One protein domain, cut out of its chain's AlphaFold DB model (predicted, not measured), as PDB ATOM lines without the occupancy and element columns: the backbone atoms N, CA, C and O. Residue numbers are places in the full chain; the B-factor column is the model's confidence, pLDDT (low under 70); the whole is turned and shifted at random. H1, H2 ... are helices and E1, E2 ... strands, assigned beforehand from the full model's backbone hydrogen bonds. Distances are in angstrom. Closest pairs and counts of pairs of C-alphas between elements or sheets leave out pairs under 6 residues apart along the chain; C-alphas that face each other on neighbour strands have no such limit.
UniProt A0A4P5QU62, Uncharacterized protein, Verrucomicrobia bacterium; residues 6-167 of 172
ATOM      1  N   PHE A   6       9.722  29.699 -24.286       93.44
ATOM      2  CA  PHE A   6       9.500  30.791 -25.232       93.44
ATOM      3  C   PHE A   6      10.603  31.840 -25.118       93.44
ATOM      4  O   PHE A   6      11.011  32.193 -24.009       93.44
ATOM      5  N   TYR A   7      11.020  32.391 -26.255       94.69
ATOM      6  CA  TYR A   7      11.965  33.501 -26.309       94.69
ATOM      7  C   TYR A   7      11.675  34.442 -27.486       94.69
ATOM      8  O   TYR A   7      11.204  34.030 -28.548       94.69
ATOM      9  N   GLU A   8      11.977  35.723 -27.285       96.69
ATOM     10  CA  GLU A   8      11.875  36.794 -28.276       96.69
ATOM     11  C   GLU A   8      13.168  37.618 -28.284       96.69
ATOM     12  O   GLU A   8      13.586  38.152 -27.251       96.69
ATOM     13  N   PHE A   9      13.765  37.761 -29.465       97.62
ATOM     14  CA  PHE A   9      14.962  38.553 -29.716       97.62
ATOM     15  C   PHE A   9      14.644  39.790 -30.552       97.62
ATOM     16  O   PHE A   9      13.794  39.773 -31.445       97.62
ATOM     17  N   THR A  10      15.368  40.874 -30.294       97.62
ATOM     18  CA  THR A  10      15.357  42.078 -31.115       97.62
ATOM     19  C   THR A  10      16.741  42.705 -31.182       97.62
ATOM     20  O   THR A  10      17.465  42.736 -30.190       97.62
ATOM     21  N   ALA A  11      17.077  43.276 -32.335       98.00
ATOM     22  CA  ALA A  11      18.207  44.188 -32.470       98.00
ATOM     23  C   ALA A  11      17.748  45.502 -33.134       98.00
ATOM     24  O   ALA A  11      16.768  45.503 -33.891       98.00
ATOM     25  N   PRO A  12      18.400  46.640 -32.837       97.50
ATOM     26  CA  PRO A  12      18.112  47.916 -33.488       97.50
ATOM     27  C   PRO A  12      18.211  47.845 -35.018       97.50
ATOM     28  O   PRO A  12      19.024  47.103 -35.555       97.50
ATOM     29  N   ALA A  13      17.450  48.688 -35.723       95.56
ATOM     30  CA  ALA A  13      17.533  48.808 -37.184       95.56
ATOM     31  C   ALA A  13      18.925  49.250 -37.678       95.56
ATOM     32  O   ALA A  13      19.300  48.983 -38.814       95.56
ATOM     33  N   SER A  14      19.699  49.921 -36.816       96.75
ATOM     34  CA  SER A  14      21.076  50.329 -37.098       96.75
ATOM     35  C   SER A  14      22.078  49.174 -37.070       96.75
ATOM     36  O   SER A  14      23.182  49.343 -37.576       96.75
ATOM     37  N   THR A  15      21.731  48.034 -36.460       97.75
ATOM     38  CA  THR A  15      22.601  46.854 -36.437       97.75
ATOM     39  C   THR A  15      22.614  46.213 -37.817       97.75
ATOM     40  O   THR A  15      21.567  45.956 -38.415       97.75
ATOM     41  N   THR A  16      23.804  45.953 -38.338       97.88
ATOM     42  CA  THR A  16      23.985  45.379 -39.672       97.88
ATOM     43  C   THR A  16      23.866  43.857 -39.645       97.88
ATOM     44  O   THR A  16      24.163  43.205 -38.644       97.88
ATOM     45  N   ALA A  17      23.499  43.261 -40.782       98.00
ATOM     46  CA  ALA A  17      23.463  41.805 -40.915       98.00
ATOM     47  C   ALA A  17      24.834  41.157 -40.633       98.00
ATOM     48  O   ALA A  17      24.893  40.088 -40.038       98.00
ATOM     49  N   ALA A  18      25.934  41.825 -41.006       98.19
ATOM     50  CA  ALA A  18      27.294  41.338 -40.772       98.19
ATOM     51  C   ALA A  18      27.658  41.293 -39.277       98.19
ATOM     52  O   ALA A  18      28.285  40.338 -38.827       98.19
ATOM     53  N   GLU A  19      27.245  42.291 -38.489       98.25
ATOM     54  CA  GLU A  19      27.453  42.282 -37.033       98.25
ATOM     55  C   GLU A  19      26.688  41.133 -36.367       98.25
ATOM     56  O   GLU A  19      27.236  40.429 -35.517       98.25
ATOM     57  N   LEU A  20      25.439  40.907 -36.788       98.56
ATOM     58  CA  LEU A  20      24.636  39.786 -36.300       98.56
ATOM     59  C   LEU A  20      25.230  38.438 -36.719       98.56
ATOM     60  O   LEU A  20      25.210  37.496 -35.936       98.56
ATOM     61  N   GLU A  21      25.784  38.339 -37.926       98.62
ATOM     62  CA  GLU A  21      26.422  37.119 -38.425       98.62
ATOM     63  C   GLU A  21      27.674  36.769 -37.613       98.62
ATOM     64  O   GLU A  21      27.828  35.622 -37.195       98.62
ATOM     65  N   VAL A  22      28.527  37.757 -37.314       98.56
ATOM     66  CA  VAL A  22      29.686  37.576 -36.423       98.56
ATOM     67  C   VAL A  22      29.234  37.079 -35.051       98.56
ATOM     68  O   VAL A  22      29.761  36.083 -34.555       98.56
ATOM     69  N   PHE A  23      28.212  37.714 -34.472       98.50
ATOM     70  CA  PHE A  23      27.635  37.272 -33.205       98.50
ATOM     71  C   PHE A  23      27.122  35.824 -33.280       98.50
ATOM     72  O   PHE A  23      27.448  35.009 -32.417       98.50
ATOM     73  N   LEU A  24      26.372  35.455 -34.323       98.50
ATOM     74  CA  LEU A  24      25.855  34.091 -34.462       98.50
ATOM     75  C   LEU A  24      26.949  33.057 -34.723       98.50
ATOM     76  O   LEU A  24      26.789  31.911 -34.307       98.50
ATOM     77  N   HIS A  25      28.069  33.423 -35.346       98.69
ATOM     78  CA  HIS A  25      29.230  32.537 -35.434       98.69
ATOM     79  C   HIS A  25      29.874  32.281 -34.070       98.69
ATOM     80  O   HIS A  25      30.300  31.154 -33.802       98.69
ATOM     81  N   ASP A  26      29.903  33.276 -33.183       98.06
ATOM     82  CA  ASP A  26      30.365  33.077 -31.811       98.06
ATOM     83  C   ASP A  26      29.430  32.123 -31.050       98.06
ATOM     84  O   ASP A  26      29.907  31.160 -30.442       98.06
ATOM     85  N   VAL A  27      28.111  32.310 -31.176       98.31
ATOM     86  CA  VAL A  27      27.099  31.395 -30.608       98.31
ATOM     87  C   VAL A  27      27.191  29.997 -31.234       98.31
ATOM     88  O   VAL A  27      27.053  28.993 -30.539       98.31
ATOM     89  N   GLN A  28      27.491  29.892 -32.532       98.44
ATOM     90  CA  GLN A  28      27.677  28.614 -33.222       98.44
ATOM     91  C   GLN A  28      28.846  27.812 -32.634       98.44
ATOM     92  O   GLN A  28      28.761  26.582 -32.551       98.44
ATOM     93  N   ARG A  29      29.947  28.473 -32.245       98.06
ATOM     94  CA  ARG A  29      31.071  27.790 -31.581       98.06
ATOM     95  C   ARG A  29      30.630  27.181 -30.257       98.06
ATOM     96  O   ARG A  29      30.966  26.026 -30.007       98.06
ATOM     97  N   GLU A  30      29.841  27.913 -29.474       97.50
ATOM     98  CA  GLU A  30      29.284  27.377 -28.233       97.50
ATOM     99  C   GLU A  30      28.321  26.219 -28.510       97.50
ATOM    100  O   GLU A  30      28.433  25.162 -27.898       97.50
ATOM    101  N   ALA A  31      27.431  26.353 -29.495       97.44
ATOM    102  CA  ALA A  31      26.508  25.283 -29.863       97.44
ATOM    103  C   ALA A  31      27.246  23.973 -30.194       97.44
ATOM    104  O   ALA A  31      26.850  22.899 -29.740       97.44
ATOM    105  N   LYS A  32      28.364  24.057 -30.925       97.50
ATOM    106  CA  LYS A  32      29.221  22.893 -31.195       97.50
ATOM    107  C   LYS A  32      29.835  22.320 -29.915       97.50
ATOM    108  O   LYS A  32      29.869  21.101 -29.767       97.50
ATOM    109  N   ALA A  33      30.298  23.167 -28.993       97.12
ATOM    110  CA  ALA A  33      30.846  22.730 -27.705       97.12
ATOM    111  C   ALA A  33      29.792  22.034 -26.821       97.12
ATOM    112  O   ALA A  33      30.105  21.059 -26.139       97.12
ATOM    113  N   LEU A  34      28.532  22.472 -26.905       96.12
ATOM    114  CA  LEU A  34      27.373  21.854 -26.251       96.12
ATOM    115  C   LEU A  34      26.897  20.557 -26.936       96.12
ATOM    116  O   LEU A  34      25.981  19.895 -26.443       96.12
ATOM    117  N   GLY A  35      27.508  20.173 -28.060       95.94
ATOM    118  CA  GLY A  35      27.236  18.916 -28.757       95.94
ATOM    119  C   GLY A  35      26.178  18.992 -29.859       95.94
ATOM    120  O   GLY A  35      25.803  17.945 -30.382       95.94
ATOM    121  N   PHE A  36      25.712  20.184 -30.250       96.62
ATOM    122  CA  PHE A  36      24.858  20.318 -31.434       96.62
ATOM    123  C   PHE A  36      25.658  20.041 -32.714       96.62
ATOM    124  O   PHE A  36      26.738  20.607 -32.921       96.62
ATOM    125  N   ASN A  37      25.123  19.189 -33.592       94.62
ATOM    126  CA  ASN A  37      25.737  18.841 -34.872       94.62
ATOM    127  C   ASN A  37      24.702  18.207 -35.834       94.62
ATOM    128  O   ASN A  37      24.137  17.169 -35.489       94.62
ATOM    129  N   PRO A  38      24.498  18.739 -37.057       94.81
ATOM    130  CA  PRO A  38      25.158  19.909 -37.644       94.81
ATOM    131  C   PRO A  38      24.749  21.248 -37.014       94.81
ATOM    132  O   PRO A  38      23.722  21.372 -36.351       94.81
ATOM    133  N   THR A  39      25.576  22.274 -37.244       97.00
ATOM    134  CA  THR A  39      25.228  23.679 -36.985       97.00
ATOM    135  C   THR A  39      25.578  24.539 -38.190       97.00
ATOM    136  O   THR A  39      26.613  24.330 -38.828       97.00
ATOM    137  N   THR A  40      24.743  25.519 -38.524       97.50
ATOM    138  CA  THR A  40      24.957  26.408 -39.678       97.50
ATOM    139  C   THR A  40      24.445  27.807 -39.375       97.50
ATOM    140  O   THR A  40      23.334  27.960 -38.885       97.50
ATOM    141  N   VAL A  41      25.253  28.820 -39.693       98.25
ATOM    142  CA  VAL A  41      24.824  30.222 -39.718       98.25
ATOM    143  C   VAL A  41      24.486  30.582 -41.158       98.25
ATOM    144  O   VAL A  41      25.246  30.270 -42.075       98.25
ATOM    145  N   LEU A  42      23.332  31.207 -41.351       97.00
ATOM    146  CA  LEU A  42      22.850  31.709 -42.626       97.00
ATOM    147  C   LEU A  42      22.681  33.219 -42.529       97.00
ATOM    148  O   LEU A  42      22.048  33.702 -41.597       97.00
ATOM    149  N   ASN A  43      23.182  33.939 -43.526       97.69
ATOM    150  CA  ASN A  43      22.901  35.349 -43.757       97.69
ATOM    151  C   ASN A  43      22.338  35.474 -45.179       97.69
ATOM    152  O   ASN A  43      23.068  35.294 -46.157       97.69
ATOM    153  N   VAL A  44      21.022  35.669 -45.310       95.38
ATOM    154  CA  VAL A  44      20.333  35.495 -46.597       95.38
ATOM    155  C   VAL A  44      19.165  36.473 -46.799       95.38
ATOM    156  O   VAL A  44      18.326  36.619 -45.904       95.38
ATOM    157  N   PRO A  45      19.059  37.119 -47.979       96.25
ATOM    158  CA  PRO A  45      17.851  37.833 -48.380       96.25
ATOM    159  C   PRO A  45      16.769  36.859 -48.877       96.25
ATOM    160  O   PRO A  45      17.059  35.900 -49.592       96.25
ATOM    161  N   PHE A  46      15.503  37.132 -48.568       94.75
ATOM    162  CA  PHE A  46      14.338  36.344 -49.000       94.75
ATOM    163  C   PHE A  46      13.614  37.023 -50.177       94.75
ATOM    164  O   PHE A  46      12.438  37.397 -50.135       94.75
ATOM    165  N   ASP A  47      14.369  37.220 -51.250       92.75
ATOM    166  CA  ASP A  47      13.995  37.965 -52.458       92.75
ATOM    167  C   ASP A  47      13.212  37.142 -53.496       92.75
ATOM    168  O   ASP A  47      12.468  37.705 -54.299       92.75
ATOM    169  N   THR A  48      13.330  35.816 -53.452       93.81
ATOM    170  CA  THR A  48      12.665  34.874 -54.367       93.81
ATOM    171  C   THR A  48      11.542  34.098 -53.672       93.81
ATOM    172  O   THR A  48      11.592  33.917 -52.450       93.81
ATOM    173  N   PRO A  49      10.528  33.609 -54.416       92.69
ATOM    174  CA  PRO A  49       9.478  32.758 -53.855       92.69
ATOM    175  C   PRO A  49      10.030  31.550 -53.086       92.69
ATOM    176  O   PRO A  49       9.594  31.279 -51.971       92.69
ATOM    177  N   GLU A  50      11.047  30.876 -53.623       93.50
ATOM    178  CA  GLU A  50      11.650  29.684 -53.018       93.50
ATOM    179  C   GLU A  50      12.329  30.009 -51.684       93.50
ATOM    180  O   GLU A  50      12.204  29.262 -50.713       93.50
ATOM    181  N   ARG A  51      13.026  31.151 -51.607       93.81
ATOM    182  CA  ARG A  51      13.664  31.601 -50.365       93.81
ATOM    183  C   ARG A  51      12.632  32.025 -49.319       93.81
ATOM    184  O   ARG A  51      12.820  31.729 -48.143       93.81
ATOM    185  N   ARG A  52      11.527  32.656 -49.724       93.12
ATOM    186  CA  ARG A  52      10.415  32.992 -48.814       93.12
ATOM    187  C   ARG A  52       9.749  31.745 -48.248       93.12
ATOM    188  O   ARG A  52       9.509  31.677 -47.046       93.12
ATOM    189  N   GLU A  53       9.531  30.729 -49.079       91.00
ATOM    190  CA  GLU A  53       9.028  29.439 -48.604       91.00
ATOM    191  C   GLU A  53      10.009  28.750 -47.653       91.00
ATOM    192  O   GLU A  53       9.599  28.179 -46.642       91.00
ATOM    193  N   PHE A  54      11.314  28.851 -47.913       91.69
ATOM    194  CA  PHE A  54      12.324  28.357 -46.982       91.69
ATOM    195  C   PHE A  54      12.284  29.085 -45.629       91.69
ATOM    196  O   PHE A  54      12.373  28.424 -44.594       91.69
ATOM    197  N   ALA A  55      12.070  30.406 -45.609       92.38
ATOM    198  CA  ALA A  55      11.970  31.183 -44.372       92.38
ATOM    199  C   ALA A  55      10.885  30.652 -43.417       92.38
ATOM    200  O   ALA A  55      11.074  30.669 -42.204       92.38
ATOM    201  N   ASN A  56       9.795  30.080 -43.949       86.00
ATOM    202  CA  ASN A  56       8.728  29.468 -43.145       86.00
ATOM    203  C   ASN A  56       9.212  28.312 -42.255       86.00
ATOM    204  O   ASN A  56       8.538  27.968 -41.282       86.00
ATOM    205  N   ARG A  57      10.339  27.685 -42.609       88.19
ATOM    206  CA  ARG A  57      10.930  26.559 -41.875       88.19
ATOM    207  C   ARG A  57      11.888  27.003 -40.770       88.19
ATOM    208  O   ARG A  57      12.259  26.174 -39.953       88.19
ATOM    209  N   LEU A  58      12.273  28.279 -40.741       89.56
ATOM    210  CA  LEU A  58      13.303  28.816 -39.844       89.56
ATOM    211  C   LEU A  58      12.745  29.409 -38.537       89.56
ATOM    212  O   LEU A  58      13.472  30.078 -37.807       89.56
ATOM    213  N   GLY A  59      11.456  29.211 -38.249       83.81
ATOM    214  CA  GLY A  59      10.796  29.837 -37.102       83.81
ATOM    215  C   GLY A  59      10.581  31.341 -37.306       83.81
ATOM    216  O   GLY A  59      10.443  31.810 -38.435       83.81
ATOM    217  N   GLY A  60      10.484  32.107 -36.214       78.88
ATOM    218  CA  GLY A  60      10.424  33.573 -36.283       78.88
ATOM    219  C   GLY A  60       9.209  34.142 -37.018       78.88
ATOM    220  O   GLY A  60       9.290  35.232 -37.570       78.88
ATOM    221  N   ASN A  61       8.077  33.430 -37.042       84.81
ATOM    222  CA  ASN A  61       6.865  33.899 -37.719       84.81
ATOM    223  C   ASN A  61       6.320  35.180 -37.061       84.81
ATOM    224  O   ASN A  61       5.928  35.172 -35.883       84.81
ATOM    225  N   PHE A  62       6.221  36.255 -37.845       92.75
ATOM    226  CA  PHE A  62       5.590  37.503 -37.432       92.75
ATOM    227  C   PHE A  62       4.150  37.577 -37.947       92.75
ATOM    228  O   PHE A  62       3.895  37.467 -39.149       92.75
ATOM    229  N   THR A  63       3.217  37.770 -37.017       93.56
ATOM    230  CA  THR A  63       1.792  37.937 -37.307       93.56
ATOM    231  C   THR A  63       1.399  39.364 -36.968       93.56
ATOM    232  O   THR A  63       1.635  39.814 -35.848       93.56
ATOM    233  N   LEU A  64       0.778  40.042 -37.925       94.38
ATOM    234  CA  LEU A  64       0.151  41.340 -37.752       94.38
ATOM    235  C   LEU A  64      -1.365  41.159 -37.770       94.38
ATOM    236  O   LEU A  64      -1.884  40.432 -38.609       94.38
ATOM    237  N   GLN A  65      -2.067  41.852 -36.886       94.56
ATOM    238  CA  GLN A  65      -3.514  41.990 -36.961       94.56
ATOM    239  C   GLN A  65      -3.835  43.476 -37.095       94.56
ATOM    240  O   GLN A  65      -3.459  44.263 -36.226       94.56
ATOM    241  N   ASP A  66      -4.484  43.862 -38.193       93.56
ATOM    242  CA  ASP A  66      -4.795  45.262 -38.484       93.56
ATOM    243  C   ASP A  66      -6.133  45.380 -39.225       93.56
ATOM    244  O   ASP A  66      -6.354  44.721 -40.242       93.56
ATOM    245  N   ASP A  67      -7.027  46.242 -38.735       93.69
ATOM    246  CA  ASP A  67      -8.356  46.444 -39.327       93.69
ATOM    247  C   ASP A  67      -8.295  46.965 -40.769       93.69
ATOM    248  O   ASP A  67      -9.200  46.694 -41.558       93.69
ATOM    249  N   ARG A  68      -7.221  47.671 -41.145       92.75
ATOM    250  CA  ARG A  68      -7.021  48.185 -42.510       92.75
ATOM    251  C   ARG A  68      -6.785  47.079 -43.532       92.75
ATOM    252  O   ARG A  68      -6.910  47.323 -44.727       92.75
ATOM    253  N   LEU A  69      -6.439  45.880 -43.068       92.25
ATOM    254  CA  LEU A  69      -6.265  44.711 -43.919       92.25
ATOM    255  C   LEU A  69      -7.589  43.961 -44.139       92.25
ATOM    256  O   LEU A  69      -7.615  43.014 -44.909       92.25
ATOM    257  N   LYS A  70      -8.703  44.360 -43.517       93.19
ATOM    258  CA  LYS A  70      -9.990  43.684 -43.720       93.19
ATOM    259  C   LYS A  70     -10.624  44.005 -45.079       93.19
ATOM    260  O   LYS A  70     -10.462  45.093 -45.633       93.19
ATOM    261  N   GLY A  71     -11.439  43.079 -45.580       89.19
ATOM    262  CA  GLY A  71     -12.256  43.266 -46.779       89.19
ATOM    263  C   GLY A  71     -11.469  43.136 -48.087       89.19
ATOM    264  O   GLY A  71     -10.960  42.068 -48.402       89.19
ATOM    265  N   VAL A  72     -11.434  44.207 -48.889       82.62
ATOM    266  CA  VAL A  72     -10.865  44.227 -50.258       82.62
ATOM    267  C   VAL A  72      -9.405  44.686 -50.312       82.62
ATOM    268  O   VAL A  72      -8.921  45.077 -51.373       82.62
ATOM    269  N   ALA A  73      -8.685  44.664 -49.189       82.62
ATOM    270  CA  ALA A  73      -7.250  44.908 -49.206       82.62
ATOM    271  C   ALA A  73      -6.564  43.834 -50.070       82.62
ATOM    272  O   ALA A  73      -6.738  42.639 -49.840       82.62
ATOM    273  N   ILE A  74      -5.786  44.256 -51.073       88.31
ATOM    274  CA  ILE A  74      -4.994  43.353 -51.922       88.31
ATOM    275  C   ILE A  74      -3.513  43.684 -51.713       88.31
ATOM    276  O   ILE A  74      -2.977  44.566 -52.390       88.31
ATOM    277  N   PRO A  75      -2.846  43.011 -50.760       90.69
ATOM    278  CA  PRO A  75      -1.425  43.196 -50.502       90.69
ATOM    279  C   PRO A  75      -0.561  42.800 -51.701       90.69
ATOM    280  O   PRO A  75      -0.891  41.885 -52.462       90.69
ATOM    281  N   ALA A  76       0.578  43.470 -51.849       91.44
ATOM    282  CA  ALA A  76       1.554  43.171 -52.880       91.44
ATOM    283  C   ALA A  76       2.066  41.722 -52.743       91.44
ATOM    284  O   ALA A  76       2.341  41.258 -51.625       91.44
ATOM    285  N   PRO A  77       2.255  40.998 -53.865       89.62
ATOM    286  CA  PRO A  77       2.775  39.639 -53.835       89.62
ATOM    287  C   PRO A  77       4.114  39.545 -53.098       89.62
ATOM    288  O   PRO A  77       5.025  40.342 -53.317       89.62
ATOM    289  N   GLY A  78       4.254  38.527 -52.250       88.44
ATOM    290  CA  GLY A  78       5.516  38.221 -51.579       88.44
ATOM    291  C   GLY A  78       5.789  38.969 -50.277       88.44
ATOM    292  O   GLY A  78       6.794  38.668 -49.642       88.44
ATOM    293  N   GLN A  79       4.918  39.889 -49.850       91.25
ATOM    294  CA  GLN A  79       5.001  40.479 -48.505       91.25
ATOM    295  C   GLN A  79       4.346  39.592 -47.445       91.25
ATOM    296  O   GLN A  79       4.818  39.520 -46.312       91.25
ATOM    297  N   LEU A  80       3.259  38.913 -47.817       92.50
ATOM    298  CA  LEU A  80       2.459  38.097 -46.913       92.50
ATOM    299  C   LEU A  80       2.502  36.630 -47.320       92.50
ATOM    300  O   LEU A  80       2.402  36.296 -48.501       92.50
ATOM    301  N   ARG A  81       2.600  35.770 -46.312       89.94
ATOM    302  CA  ARG A  81       2.440  34.321 -46.425       89.94
ATOM    303  C   ARG A  81       0.969  33.939 -46.465       89.94
ATOM    304  O   ARG A  81       0.550  33.139 -47.292       89.94
ATOM    305  N   ASN A  82       0.196  34.478 -45.528       90.56
ATOM    306  CA  ASN A  82      -1.248  34.338 -45.495       90.56
ATOM    307  C   ASN A  82      -1.875  35.671 -45.093       90.56
ATOM    308  O   ASN A  82      -1.251  36.506 -44.435       90.56
ATOM    309  N   HIS A  83      -3.114  35.846 -45.518       92.06
ATOM    310  CA  HIS A  83      -3.910  37.020 -45.239       92.06
ATOM    311  C   HIS A  83      -5.350  36.565 -45.014       92.06
ATOM    312  O   HIS A  83      -5.924  35.898 -45.877       92.06
ATOM    313  N   ASP A  84      -5.894  36.880 -43.845       92.75
ATOM    314  CA  ASP A  84      -7.295  36.688 -43.506       92.75
ATOM    315  C   ASP A  84      -8.034  38.035 -43.632       92.75
ATOM    316  O   ASP A  84      -7.867  38.910 -42.773       92.75
ATOM    317  N   PRO A  85      -8.855  38.224 -44.681       90.69
ATOM    318  CA  PRO A  85      -9.584  39.468 -44.901       90.69
ATOM    319  C   PRO A  85     -10.766  39.664 -43.938       90.69
ATOM    320  O   PRO A  85     -11.320  40.763 -43.887       90.69
ATOM    321  N   GLU A  86     -11.180  38.648 -43.174       92.56
ATOM    322  CA  GLU A  86     -12.252  38.794 -42.181       92.56
ATOM    323  C   GLU A  86     -11.706  39.373 -40.872       92.56
ATOM    324  O   GLU A  86     -12.245  40.344 -40.328       92.56
ATOM    325  N   SER A  87     -10.609  38.802 -40.371       93.25
ATOM    326  CA  SER A  87      -9.995  39.224 -39.106       93.25
ATOM    327  C   SER A  87      -8.944  40.326 -39.265       93.25
ATOM    328  O   SER A  87      -8.657  41.027 -38.289       93.25
ATOM    329  N   GLY A  88      -8.393  40.503 -40.469       92.31
ATOM    330  CA  GLY A  88      -7.226  41.347 -40.723       92.31
ATOM    331  C   GLY A  88      -5.908  40.711 -40.261       92.31
ATOM    332  O   GLY A  88      -4.870  41.378 -40.288       92.31
ATOM    333  N   GLU A  89      -5.919  39.446 -39.819       94.94
ATOM    334  CA  GLU A  89      -4.705  38.710 -39.466       94.94
ATOM    335  C   GLU A  89      -3.881  38.421 -40.725       94.94
ATOM    336  O   GLU A  89      -4.373  37.916 -41.730       94.94
ATOM    337  N   SER A  90      -2.592  38.734 -40.676       94.25
ATOM    338  CA  SER A  90      -1.659  38.497 -41.770       94.25
ATOM    339  C   SER A  90      -0.322  38.022 -41.227       94.25
ATOM    340  O   SER A  90       0.236  38.639 -40.318       94.25
ATOM    341  N   ARG A  91       0.234  36.948 -41.793       94.25
ATOM    342  CA  ARG A  91       1.615  36.533 -41.501       94.25
ATOM    343  C   ARG A  91       2.531  37.038 -42.587       94.25
ATOM    344  O   ARG A  91       2.250  36.872 -43.774       94.25
ATOM    345  N   LEU A  92       3.630  37.639 -42.170       94.81
ATOM    346  CA  LEU A  92       4.556  38.301 -43.071       94.81
ATOM    347  C   LEU A  92       5.688  37.361 -43.467       94.81
ATOM    348  O   LEU A  92       6.157  36.561 -42.656       94.81
ATOM    349  N   PHE A  93       6.160  37.516 -44.701       94.94
ATOM    350  CA  PHE A  93       7.467  37.005 -45.077       94.94
ATOM    351  C   PHE A  93       8.555  37.969 -44.590       94.94
ATOM    352  O   PHE A  93       8.413  39.187 -44.750       94.94
ATOM    353  N   PRO A  94       9.655  37.456 -44.016       95.75
ATOM    354  CA  PRO A  94      10.830  38.277 -43.789       95.75
ATOM    355  C   PRO A  94      11.460  38.685 -45.129       95.75
ATOM    356  O   PRO A  94      11.318  37.993 -46.134       95.75
ATOM    357  N   GLN A  95      12.171  39.809 -45.137       95.00
ATOM    358  CA  GLN A  95      12.974  40.296 -46.261       95.00
ATOM    359  C   GLN A  95      14.428  39.822 -46.166       95.00
ATOM    360  O   GLN A  95      15.057  39.566 -47.190       95.00
ATOM    361  N   HIS A  96      14.952  39.671 -44.946       96.75
ATOM    362  CA  HIS A  96      16.324  39.234 -44.671       96.75
ATOM    363  C   HIS A  96      16.343  38.428 -43.372       96.75
ATOM    364  O   HIS A  96      15.642  38.781 -42.423       96.75
ATOM    365  N   GLY A  97      17.127  37.354 -43.321       97.31
ATOM    366  CA  GLY A  97      17.417  36.613 -42.097       97.31
ATOM    367  C   GLY A  97      18.907  36.439 -41.834       97.31
ATOM    368  O   GLY A  97      19.670  36.137 -42.753       97.31
ATOM    369  N   VAL A  98      19.286  36.577 -40.566       98.19
ATOM    370  CA  VAL A  98      20.566  36.116 -40.023       98.19
ATOM    371  C   VAL A  98      20.238  35.091 -38.942       98.19
ATOM    372  O   VAL A  98      19.697  35.451 -37.896       98.19
ATOM    373  N   VAL A  99      20.462  33.807 -39.223       97.69
ATOM    374  CA  VAL A  99      19.912  32.697 -38.424       97.69
ATOM    375  C   VAL A  99      20.954  31.610 -38.205       97.69
ATOM    376  O   VAL A  99      21.632  31.184 -39.135       97.69
ATOM    377  N   LEU A 100      21.046  31.130 -36.973       97.94
ATOM    378  CA  LEU A 100      21.756  29.934 -36.557       97.94
ATOM    379  C   LEU A 100      20.760  28.775 -36.493       97.94
ATOM    380  O   LEU A 100      19.791  28.821 -35.739       97.94
ATOM    381  N   ILE A 101      21.039  27.722 -37.252       96.44
ATOM    382  CA  ILE A 101      20.336  26.443 -37.196       96.44
ATOM    383  C   ILE A 101      21.226  25.465 -36.436       96.44
ATOM    384  O   ILE A 101      22.413  25.323 -36.759       96.44
ATOM    385  N   VAL A 102      20.662  24.789 -35.440       96.00
ATOM    386  CA  VAL A 102      21.328  23.727 -34.682       96.00
ATOM    387  C   VAL A 102      20.490  22.459 -34.715       96.00
ATOM    388  O   VAL A 102      19.262  22.525 -34.702       96.00
ATOM    389  N   THR A 103      21.157  21.311 -34.723       95.06
ATOM    390  CA  THR A 103      20.507  20.002 -34.652       95.06
ATOM    391  C   THR A 103      21.029  19.235 -33.445       95.06
ATOM    392  O   THR A 103      22.242  19.168 -33.230       95.06
ATOM    393  N   ASP A 104      20.121  18.690 -32.637       91.69
ATOM    394  CA  ASP A 104      20.478  17.828 -31.507       91.69
ATOM    395  C   ASP A 104      20.781  16.382 -31.955       91.69
ATOM    396  O   ASP A 104      20.589  15.993 -33.109       91.69
ATOM    397  N   GLU A 105      21.234  15.546 -31.023       90.06
ATOM    398  CA  GLU A 105      21.532  14.128 -31.265       90.06
ATOM    399  C   GLU A 105      20.318  13.285 -31.692       90.06
ATOM    400  O   GLU A 105      20.483  12.162 -32.171       90.06
ATOM    401  N   ARG A 106      19.098  13.806 -31.524       88.81
ATOM    402  CA  ARG A 106      17.849  13.157 -31.944       88.81
ATOM    403  C   ARG A 106      17.426  13.590 -33.348       88.81
ATOM    404  O   ARG A 106      16.417  13.091 -33.844       88.81
ATOM    405  N   GLY A 107      18.186  14.481 -33.986       87.88
ATOM    406  CA  GLY A 107      17.858  15.052 -35.288       87.88
ATOM    407  C   GLY A 107      16.816  16.170 -35.216       87.88
ATOM    408  O   GLY A 107      16.251  16.526 -36.249       87.88
ATOM    409  N   CYS A 108      16.527  16.709 -34.028       88.88
ATOM    410  CA  CYS A 108      15.607  17.829 -33.873       88.88
ATOM    411  C   CYS A 108      16.331  19.143 -34.177       88.88
ATOM    412  O   CYS A 108      17.374  19.440 -33.595       88.88
ATOM    413  N   GLU A 109      15.755  19.937 -35.076       90.81
ATOM    414  CA  GLU A 109      16.280  21.247 -35.456       90.81
ATOM    415  C   GLU A 109      15.698  22.352 -34.564       90.81
ATOM    416  O   GLU A 109      14.504  22.357 -34.258       90.81
ATOM    417  N   ALA A 110      16.537  23.314 -34.185       91.69
ATOM    418  CA  ALA A 110      16.132  24.569 -33.561       91.69
ATOM    419  C   ALA A 110      16.818  25.745 -34.266       91.69
ATOM    420  O   ALA A 110      17.971  25.641 -34.696       91.69
ATOM    421  N   CYS A 111      16.102  26.861 -34.387       94.88
ATOM    422  CA  CYS A 111      16.587  28.069 -35.046       94.88
ATOM    423  C   CYS A 111      16.665  29.227 -34.050       94.88
ATOM    424  O   CYS A 111      15.762  29.425 -33.244       94.88
ATOM    425  N   PHE A 112      17.725  30.022 -34.146       96.19
ATOM    426  CA  PHE A 112      17.923  31.230 -33.348       96.19
ATOM    427  C   PHE A 112      18.450  32.330 -34.249       96.19
ATOM    428  O   PHE A 112      19.314  32.074 -35.082       96.19
ATOM    429  N   GLY A 113      18.007  33.564 -34.073       96.94
ATOM    430  CA  GLY A 113      18.588  34.655 -34.839       96.94
ATOM    431  C   GLY A 113      17.663  35.836 -34.967       96.94
ATOM    432  O   GLY A 113      17.060  36.267 -33.990       96.94
ATOM    433  N   PHE A 114      17.616  36.378 -36.176       97.94
ATOM    434  CA  PHE A 114      17.081  37.696 -36.449       97.94
ATOM    435  C   PHE A 114      16.491  37.744 -37.853       97.94
ATOM    436  O   PHE A 114      17.159  37.400 -38.828       97.94
ATOM    437  N   PHE A 115      15.264  38.237 -37.964       97.75
ATOM    438  CA  PHE A 115      14.632  38.559 -39.235       97.75
ATOM    439  C   PHE A 115      14.333  40.049 -39.334       97.75
ATOM    440  O   PHE A 115      13.901  40.676 -38.367       97.75
ATOM    441  N   GLN A 116      14.518  40.602 -40.526       96.62
ATOM    442  CA  GLN A 116      13.928  41.876 -40.914       96.62
ATOM    443  C   GLN A 116      12.656  41.615 -41.704       96.62
ATOM    444  O   GLN A 116      12.644  40.819 -42.640       96.62
ATOM    445  N   PHE A 117      11.591  42.308 -41.326       95.44
ATOM    446  CA  PHE A 117      10.294  42.288 -41.995       95.44
ATOM    447  C   PHE A 117      10.073  43.617 -42.709       95.44
ATOM    448  O   PHE A 117      10.680  44.618 -42.314       95.44
ATOM    449  N   PRO A 118       9.189  43.666 -43.722       94.06
ATOM    450  CA  PRO A 118       8.840  44.940 -44.331       94.06
ATOM    451  C   PRO A 118       8.297  45.909 -43.272       94.06
ATOM    452  O   PRO A 118       7.561  45.520 -42.365       94.06
ATOM    453  N   GLU A 119       8.639  47.192 -43.375       94.19
ATOM    454  CA  GLU A 119       8.098  48.218 -42.466       94.19
ATOM    455  C   GLU A 119       6.603  48.457 -42.696       94.19
ATOM    456  O   GLU A 119       5.850  48.770 -41.770       94.19
ATOM    457  N   HIS A 120       6.175  48.268 -43.943       95.69
ATOM    458  CA  HIS A 120       4.823  48.508 -44.409       95.69
ATOM    459  C   HIS A 120       4.350  47.351 -45.284       95.69
ATOM    460  O   HIS A 120       5.102  46.835 -46.110       95.69
ATOM    461  N   ILE A 121       3.079  46.996 -45.136       95.06
ATOM    462  CA  ILE A 121       2.347  46.211 -46.126       95.06
ATOM    463  C   ILE A 121       1.793  47.206 -47.137       95.06
ATOM    464  O   ILE A 121       1.152  48.188 -46.753       95.06
ATOM    465  N   THR A 122       2.048  46.963 -48.414       95.88
ATOM    466  CA  THR A 122       1.640  47.835 -49.514       95.88
ATOM    467  C   THR A 122       0.727  47.092 -50.473       95.88
ATOM    468  O   THR A 122       0.738  45.865 -50.505       95.88
ATOM    469  N   ASP A 123      -0.044  47.812 -51.278       94.06
ATOM    470  CA  ASP A 123      -0.757  47.231 -52.415       94.06
ATOM    471  C   ASP A 123       0.162  47.055 -53.641       94.06
ATOM    472  O   ASP A 123       1.356  47.377 -53.617       94.06
ATOM    473  N   ILE A 124      -0.404  46.560 -54.744       92.00
ATOM    474  CA  ILE A 124       0.300  46.374 -56.025       92.00
ATOM    475  C   ILE A 124       0.784  47.684 -56.677       92.00
ATOM    476  O   ILE A 124       1.581  47.640 -57.614       92.00
ATOM    477  N   HIS A 125       0.310  48.837 -56.205       92.25
ATOM    478  CA  HIS A 125       0.694  50.169 -56.670       92.25
ATOM    479  C   HIS A 125       1.688  50.856 -55.719       92.25
ATOM    480  O   HIS A 125       2.120  51.977 -55.992       92.25
ATOM    481  N   GLY A 126       2.081  50.189 -54.629       90.75
ATOM    482  CA  GLY A 126       2.997  50.713 -53.617       90.75
ATOM    483  C   GLY A 126       2.332  51.609 -52.568       90.75
ATOM    484  O   GLY A 126       3.039  52.190 -51.744       90.75
ATOM    485  N   ALA A 127       1.002  51.728 -52.558       94.00
ATOM    486  CA  ALA A 127       0.297  52.466 -51.517       94.00
ATOM    487  C   ALA A 127       0.329  51.681 -50.199       94.00
ATOM    488  O   ALA A 127       0.111  50.471 -50.178       94.00
ATOM    489  N   VAL A 128       0.606  52.366 -49.089       95.56
ATOM    490  CA  VAL A 128       0.689  51.741 -47.761       95.56
ATOM    491  C   VAL A 128      -0.705  51.354 -47.271       95.56
ATOM    492  O   VAL A 128      -1.563  52.213 -47.086       95.56
ATOM    493  N   LEU A 129      -0.897  50.063 -47.005       94.44
ATOM    494  CA  LEU A 129      -2.109  49.503 -46.406       94.44
ATOM    495  C   LEU A 129      -2.008  49.488 -44.877       94.44
ATOM    496  O   LEU A 129      -2.914  49.947 -44.182       94.44
ATOM    497  N   ALA A 130      -0.885  49.001 -44.345       95.06
ATOM    498  CA  ALA A 130      -0.654  48.901 -42.909       95.06
ATOM    499  C   ALA A 130       0.834  49.020 -42.560       95.06
ATOM    500  O   ALA A 130       1.703  48.727 -43.378       95.06
ATOM    501  N   ALA A 131       1.124  49.433 -41.327       95.06
ATOM    502  CA  ALA A 131       2.480  49.460 -40.780       95.06
ATOM    503  C   ALA A 131       2.690  48.245 -39.870       95.06
ATOM    504  O   ALA A 131       1.788  47.878 -39.120       95.06
ATOM    505  N   THR A 132       3.881  47.647 -39.895       93.00
ATOM    506  CA  THR A 132       4.178  46.442 -39.096       93.00
ATOM    507  C   THR A 132       4.545  46.749 -37.650       93.00
ATOM    508  O   THR A 132       4.562  45.855 -36.811       93.00
ATOM    509  N   GLY A 133       4.858  48.014 -37.350       92.56
ATOM    510  CA  GLY A 133       5.268  48.463 -36.018       92.56
ATOM    511  C   GLY A 133       6.695  48.062 -35.628       92.56
ATOM    512  O   GLY A 133       7.151  48.445 -34.555       92.56
ATOM    513  N   LEU A 134       7.418  47.344 -36.495       92.31
ATOM    514  CA  LEU A 134       8.788  46.898 -36.231       92.31
ATOM    515  C   LEU A 134       9.843  47.974 -36.509       92.31
ATOM    516  O   LEU A 134      10.943  47.871 -35.978       92.31
ATOM    517  N   GLN A 135       9.518  49.013 -37.290       92.62
ATOM    518  CA  GLN A 135      10.400  50.167 -37.545       92.62
ATOM    519  C   GLN A 135      11.811  49.750 -38.014       92.62
ATOM    520  O   GLN A 135      12.818  50.219 -37.484       92.62
ATOM    521  N   GLY A 136      11.883  48.775 -38.927       93.25
ATOM    522  CA  GLY A 136      13.139  48.256 -39.483       93.25
ATOM    523  C   GLY A 136      14.002  47.438 -38.512       93.25
ATOM    524  O   GLY A 136      15.094  46.998 -38.875       93.25
ATOM    525  N   ARG A 137      13.545  47.223 -37.270       96.62
ATOM    526  CA  ARG A 137      14.272  46.423 -36.278       96.62
ATOM    527  C   ARG A 137      14.356  44.969 -36.711       96.62
ATOM    528  O   ARG A 137      13.437  44.420 -37.319       96.62
ATOM    529  N   TRP A 138      15.435  44.332 -36.286       97.94
ATOM    530  CA  TRP A 138      15.539  42.887 -36.314       97.94
ATOM    531  C   TRP A 138      14.647  42.289 -35.237       97.94
ATOM    532  O   TRP A 138      14.573  42.809 -34.114       97.94
ATOM    533  N   TRP A 139      13.992  41.189 -35.575       97.44
ATOM    534  CA  TRP A 139      13.064  40.512 -34.692       97.44
ATOM    535  C   TRP A 139      13.070  39.007 -34.929       97.44
ATOM    536  O   TRP A 139      13.165  38.543 -36.064       97.44
ATOM    537  N   PHE A 140      12.942  38.241 -33.857       96.94
ATOM    538  CA  PHE A 140      12.757  36.799 -33.916       96.94
ATOM    539  C   PHE A 140      12.000  36.349 -32.677       96.94
ATOM    540  O   PHE A 140      12.230  36.866 -31.587       96.94
ATOM    541  N   ARG A 141      11.130  35.358 -32.818       94.81
ATOM    542  CA  ARG A 141      10.583  34.631 -31.675       94.81
ATOM    543  C   ARG A 141      10.442  33.168 -32.026       94.81
ATOM    544  O   ARG A 141      10.129  32.840 -33.173       94.81
ATOM    545  N   ASP A 142      10.562  32.323 -31.022       92.94
ATOM    546  CA  ASP A 142      10.180  30.929 -31.160       92.94
ATOM    547  C   ASP A 142       9.761  30.339 -29.814       92.94
ATOM    548  O   ASP A 142       9.898  30.965 -28.756       92.94
ATOM    549  N   PHE A 143       9.216  29.130 -29.867       90.12
ATOM    550  CA  PHE A 143       8.938  28.318 -28.696       90.12
ATOM    551  C   PHE A 143       9.458  26.900 -28.914       90.12
ATOM    552  O   PHE A 143       9.259  26.286 -29.958       90.12
ATOM    553  N   VAL A 144      10.100  26.351 -27.890       87.50
ATOM    554  CA  VAL A 144      10.640  24.995 -27.913       87.50
ATOM    555  C   VAL A 144       9.951  24.180 -26.828       87.50
ATOM    556  O   VAL A 144       9.997  24.508 -25.643       87.50
ATOM    557  N   SER A 145       9.314  23.079 -27.219       86.75
ATOM    558  CA  SER A 145       8.714  22.109 -26.292       86.75
ATOM    559  C   SER A 145       9.741  21.061 -25.851       86.75
ATOM    560  O   SER A 145       9.521  19.861 -26.001       86.75
ATOM    561  N   SER A 146      10.891  21.515 -25.343       83.56
ATOM    562  CA  SER A 146      11.980  20.653 -24.873       83.56
ATOM    563  C   SER A 146      12.578  21.176 -23.560       83.56
ATOM    564  O   SER A 146      12.910  22.364 -23.465       83.56
ATOM    565  N   PRO A 147      12.785  20.305 -22.555       87.31
ATOM    566  CA  PRO A 147      13.496  20.655 -21.329       87.31
ATOM    567  C   PRO A 147      15.023  20.709 -21.517       87.31
ATOM    568  O   PRO A 147      15.740  20.855 -20.534       87.31
ATOM    569  N   ASP A 148      15.539  20.568 -22.744       90.56
ATOM    570  CA  ASP A 148      16.980  20.551 -23.011       90.56
ATOM    571  C   ASP A 148      17.671  21.830 -22.481       90.56
ATOM    572  O   ASP A 148      17.371  22.941 -22.946       90.56
ATOM    573  N   PRO A 149      18.594  21.719 -21.506       92.56
ATOM    574  CA  PRO A 149      19.270  22.877 -20.928       92.56
ATOM    575  C   PRO A 149      20.201  23.583 -21.922       92.56
ATOM    576  O   PRO A 149      20.478  24.771 -21.756       92.56
ATOM    577  N   ARG A 150      20.649  22.904 -22.986       94.94
ATOM    578  CA  ARG A 150      21.535  23.494 -24.000       94.94
ATOM    579  C   ARG A 150      20.844  24.605 -24.784       94.94
ATOM    580  O   ARG A 150      21.481  25.596 -25.123       94.94
ATOM    581  N   VAL A 151      19.532  24.490 -25.010       93.56
ATOM    582  CA  VAL A 151      18.728  25.547 -25.649       93.56
ATOM    583  C   VAL A 151      18.738  26.819 -24.799       93.56
ATOM    584  O   VAL A 151      18.936  27.910 -25.327       93.56
ATOM    585  N   ARG A 152      18.600  26.685 -23.475       94.38
ATOM    586  CA  ARG A 152      18.659  27.817 -22.534       94.38
ATOM    587  C   ARG A 152      20.041  28.451 -22.511       94.38
ATOM    588  O   ARG A 152      20.136  29.671 -22.507       94.38
ATOM    589  N   ALA A 153      21.098  27.637 -22.560       95.88
ATOM    590  CA  ALA A 153      22.464  28.139 -22.665       95.88
ATOM    591  C   ALA A 153      22.644  29.010 -23.920       95.88
ATOM    592  O   ALA A 153      23.141  30.127 -23.809       95.88
ATOM    593  N   LEU A 154      22.146  28.562 -25.084       96.88
ATOM    594  CA  LEU A 154      22.175  29.368 -26.310       96.88
ATOM    595  C   LEU A 154      21.377  30.669 -26.171       96.88
ATOM    596  O   LEU A 154      21.900  31.724 -26.520       96.88
ATOM    597  N   VAL A 155      20.161  30.629 -25.615       96.44
ATOM    598  CA  VAL A 155      19.369  31.846 -25.341       96.44
ATOM    599  C   VAL A 155      20.099  32.803 -24.388       96.44
ATOM    600  O   VAL A 155      20.081  34.013 -24.613       96.44
ATOM    601  N   GLY A 156      20.834  32.283 -23.402       97.00
ATOM    602  CA  GLY A 156      21.657  33.074 -22.483       97.00
ATOM    603  C   GLY A 156      22.736  33.920 -23.177       97.00
ATOM    604  O   GLY A 156      23.078  35.006 -22.697       97.00
ATOM    605  N   HIS A 157      23.232  33.505 -24.349       97.88
ATOM    606  CA  HIS A 157      24.133  34.343 -25.151       97.88
ATOM    607  C   HIS A 157      23.426  35.567 -25.744       97.88
ATOM    608  O   HIS A 157      24.007  36.652 -25.767       97.88
ATOM    609  N   PHE A 158      22.173  35.422 -26.184       98.00
ATOM    610  CA  PHE A 158      21.362  36.546 -26.666       98.00
ATOM    611  C   PHE A 158      21.005  37.501 -25.523       98.00
ATOM    612  O   PHE A 158      21.023  38.717 -25.716       98.00
ATOM    613  N   GLU A 159      20.752  36.968 -24.325       97.12
ATOM    614  CA  GLU A 159      20.525  37.773 -23.119       97.12
ATOM    615  C   GLU A 159      21.766  38.587 -22.752       97.12
ATOM    616  O   GLU A 159      21.681  39.802 -22.582       97.12
ATOM    617  N   THR A 160      22.931  37.936 -22.710       97.50
ATOM    618  CA  THR A 160      24.211  38.581 -22.379       97.50
ATOM    619  C   THR A 160      24.575  39.674 -23.385       97.50
ATOM    620  O   THR A 160      25.105  40.717 -23.004       97.50
ATOM    621  N   ALA A 161      24.261  39.465 -24.666       96.88
ATOM    622  CA  ALA A 161      24.474  40.449 -25.724       96.88
ATOM    623  C   ALA A 161      23.418  41.575 -25.751       96.88
ATOM    624  O   ALA A 161      23.548  42.512 -26.537       96.88
ATOM    625  N   GLY A 162      22.381  41.509 -24.907       97.56
ATOM    626  CA  GLY A 162      21.325  42.521 -24.837       97.56
ATOM    627  C   GLY A 162      20.293  42.442 -25.967       97.56
ATOM    628  O   GLY A 162      19.567  43.409 -26.197       97.56
ATOM    629  N   TYR A 163      20.209  41.310 -26.670       97.94
ATOM    630  CA  TYR A 163      19.248  41.096 -27.754       97.94
ATOM    631  C   TYR A 163      17.921  40.498 -27.289       97.94
ATOM    632  O   TYR A 163      16.954  40.481 -28.047       97.94
ATOM    633  N   THR A 164      17.836  40.010 -26.058       97.12
ATOM    634  CA  THR A 164      16.612  39.392 -25.549       97.12
ATOM    635  C   THR A 164      15.595  40.431 -25.094       97.12
ATOM    636  O   THR A 164      15.875  41.276 -24.246       97.12
ATOM    637  N   LYS A 165      14.378  40.333 -25.631       95.12
ATOM    638  CA  LYS A 165      13.230  41.149 -25.222       95.12
ATOM    639  C   LYS A 165      12.343  40.431 -24.211       95.12
ATOM    640  O   LYS A 165      11.815  41.070 -23.305       95.12
ATOM    641  N   MET A 166      12.140  39.128 -24.384       95.25
ATOM    642  CA  MET A 166      11.281  38.332 -23.512       95.25
ATOM    643  C   MET A 166      11.742  36.880 -23.492       95.25
ATOM    644  O   MET A 166      12.080  36.334 -24.537       95.25
ATOM    645  N   VAL A 167      11.701  36.256 -22.317       94.69
ATOM    646  CA  VAL A 167      11.880  34.812 -22.132       94.69
ATOM    647  C   VAL A 167      10.835  34.333 -21.139       94.69
ATOM    648  O   VAL A 167      10.554  35.009 -20.147       94.69
TER     649      VAL A 167
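What this domain is: This is residues 6 to 167 of the 172 residues of an uncharacterized protein of Verrucomicrobia bacterium (UniProt A0A4P5QU62). Two three-stranded sheets, E2 E6 E7 and E10 E1 E11, stand side by side as a wall, with E7 beside E10, and the helices H1 and H3 cover one side of it. An arm reaches out from one end of this wall and makes the length of the domain; it holds the small sheet E3 E5 E4, the hairpin of E8 and E9, and the long loop of residues 66 to 79. The printed part has 162 residues, with three named helices and eleven named strands in the order E1 H1 E2 H2 E3 E4 E5 E6 E7 E8 E9 E10 H3 E11; its class is mixed, helices and strands, and its sheets are antiparallel. The whole is compact, with a radius of gyration of the C-alphas of 16.5 A, but elongated in outline, spanning 52 by 32 by 29 A.

How they stand to each other: Begin at the twisted sheet of E2, residues 39 to 45, E6, residues 96 to 103, and E7, residues 109 to 116, in the order E2 - E6 - E7. Look at N 42 and O 99, 2.8 A apart, for E2 and E6, and at N 100 and O 112, 2.7 A apart, for the hairpin of E6 and E7. H1, residues 17 to 33, is on this sheet over E2 and E6 at a height of 8.7 A, along the strands at 3 degrees to E6 on the local plane; its closest C-alphas to E6 are those of Glu 21 and Val 98, 6.2 A apart. H2, residues 49 to 55, only grazes this sheet, with residues 51 to 55. E7 bends by 59 degrees at residue 113, and its C-alpha 116 is 5.0 A from C-alpha 138 of E10, residues 138 to 144, their closest pair. E10 is an edge strand of the sheet E10 - E1 - E11, where E1 is residues 6 to 11 and E11 is residues 164 to 167; here N 9 and O 140 are 2.8 A apart, and so are N 8 and O 166. H3, residues 149 to 160, is on this sheet over E1 at a height of 9.9 A, on one face, and the two form two layers. E10, H3 and E11 are a split strand-helix-strand unit, with E1 between its two strands and a right-handed crossover. H1 and H3 touch, through residues 27 to 31 of H1 alone; their closest C-alphas, those of Val 27 and Leu 154, are 6.8 A apart, and they run opposite ways at a shallow tilt of 34 degrees, only just short of steep. Farther out, E3, residues 62 to 65, E5, residues 89 to 92, and E4, residues 80 to 83, form the sheet E3 - E5 - E4, with N 64 and O 90 at 2.8 A and N 81 and O 91 at 2.8 A. The hairpin of E8, residues 120 to 122, and E9, residues 128 to 131, has N 121 and O 130 at 2.8 A; E4 and E8 are only just apart, at 8.2 A. Each O i to N i+4 pair is within hydrogen-bond range in H1 and H2, and 7 of 8 are in H3.

Where its parts are: Find C-alpha 6 at (9.500, 30.791, -25.232), where E1 begins its 17.5 A. H1 starts at C-alpha 17, (23.463, 41.805, -40.915), and runs 24.3 A. E2 measures 19.6 A, E6 22.1 A, E7 21.5 A, E10 20.4 A and H3 16.5 A. E11 ends at C-alpha 167, (11.880, 34.812, -22.132).

The domain as a whole: The C-alphas of Ala 33 and Val 72, 52.1 A apart, are the two farthest from each other. The printed part has no cut, and its one long link is E3 to E4, 14 residues. The mean pLDDT of the printed part is 94.1, and no printed residue is under 70.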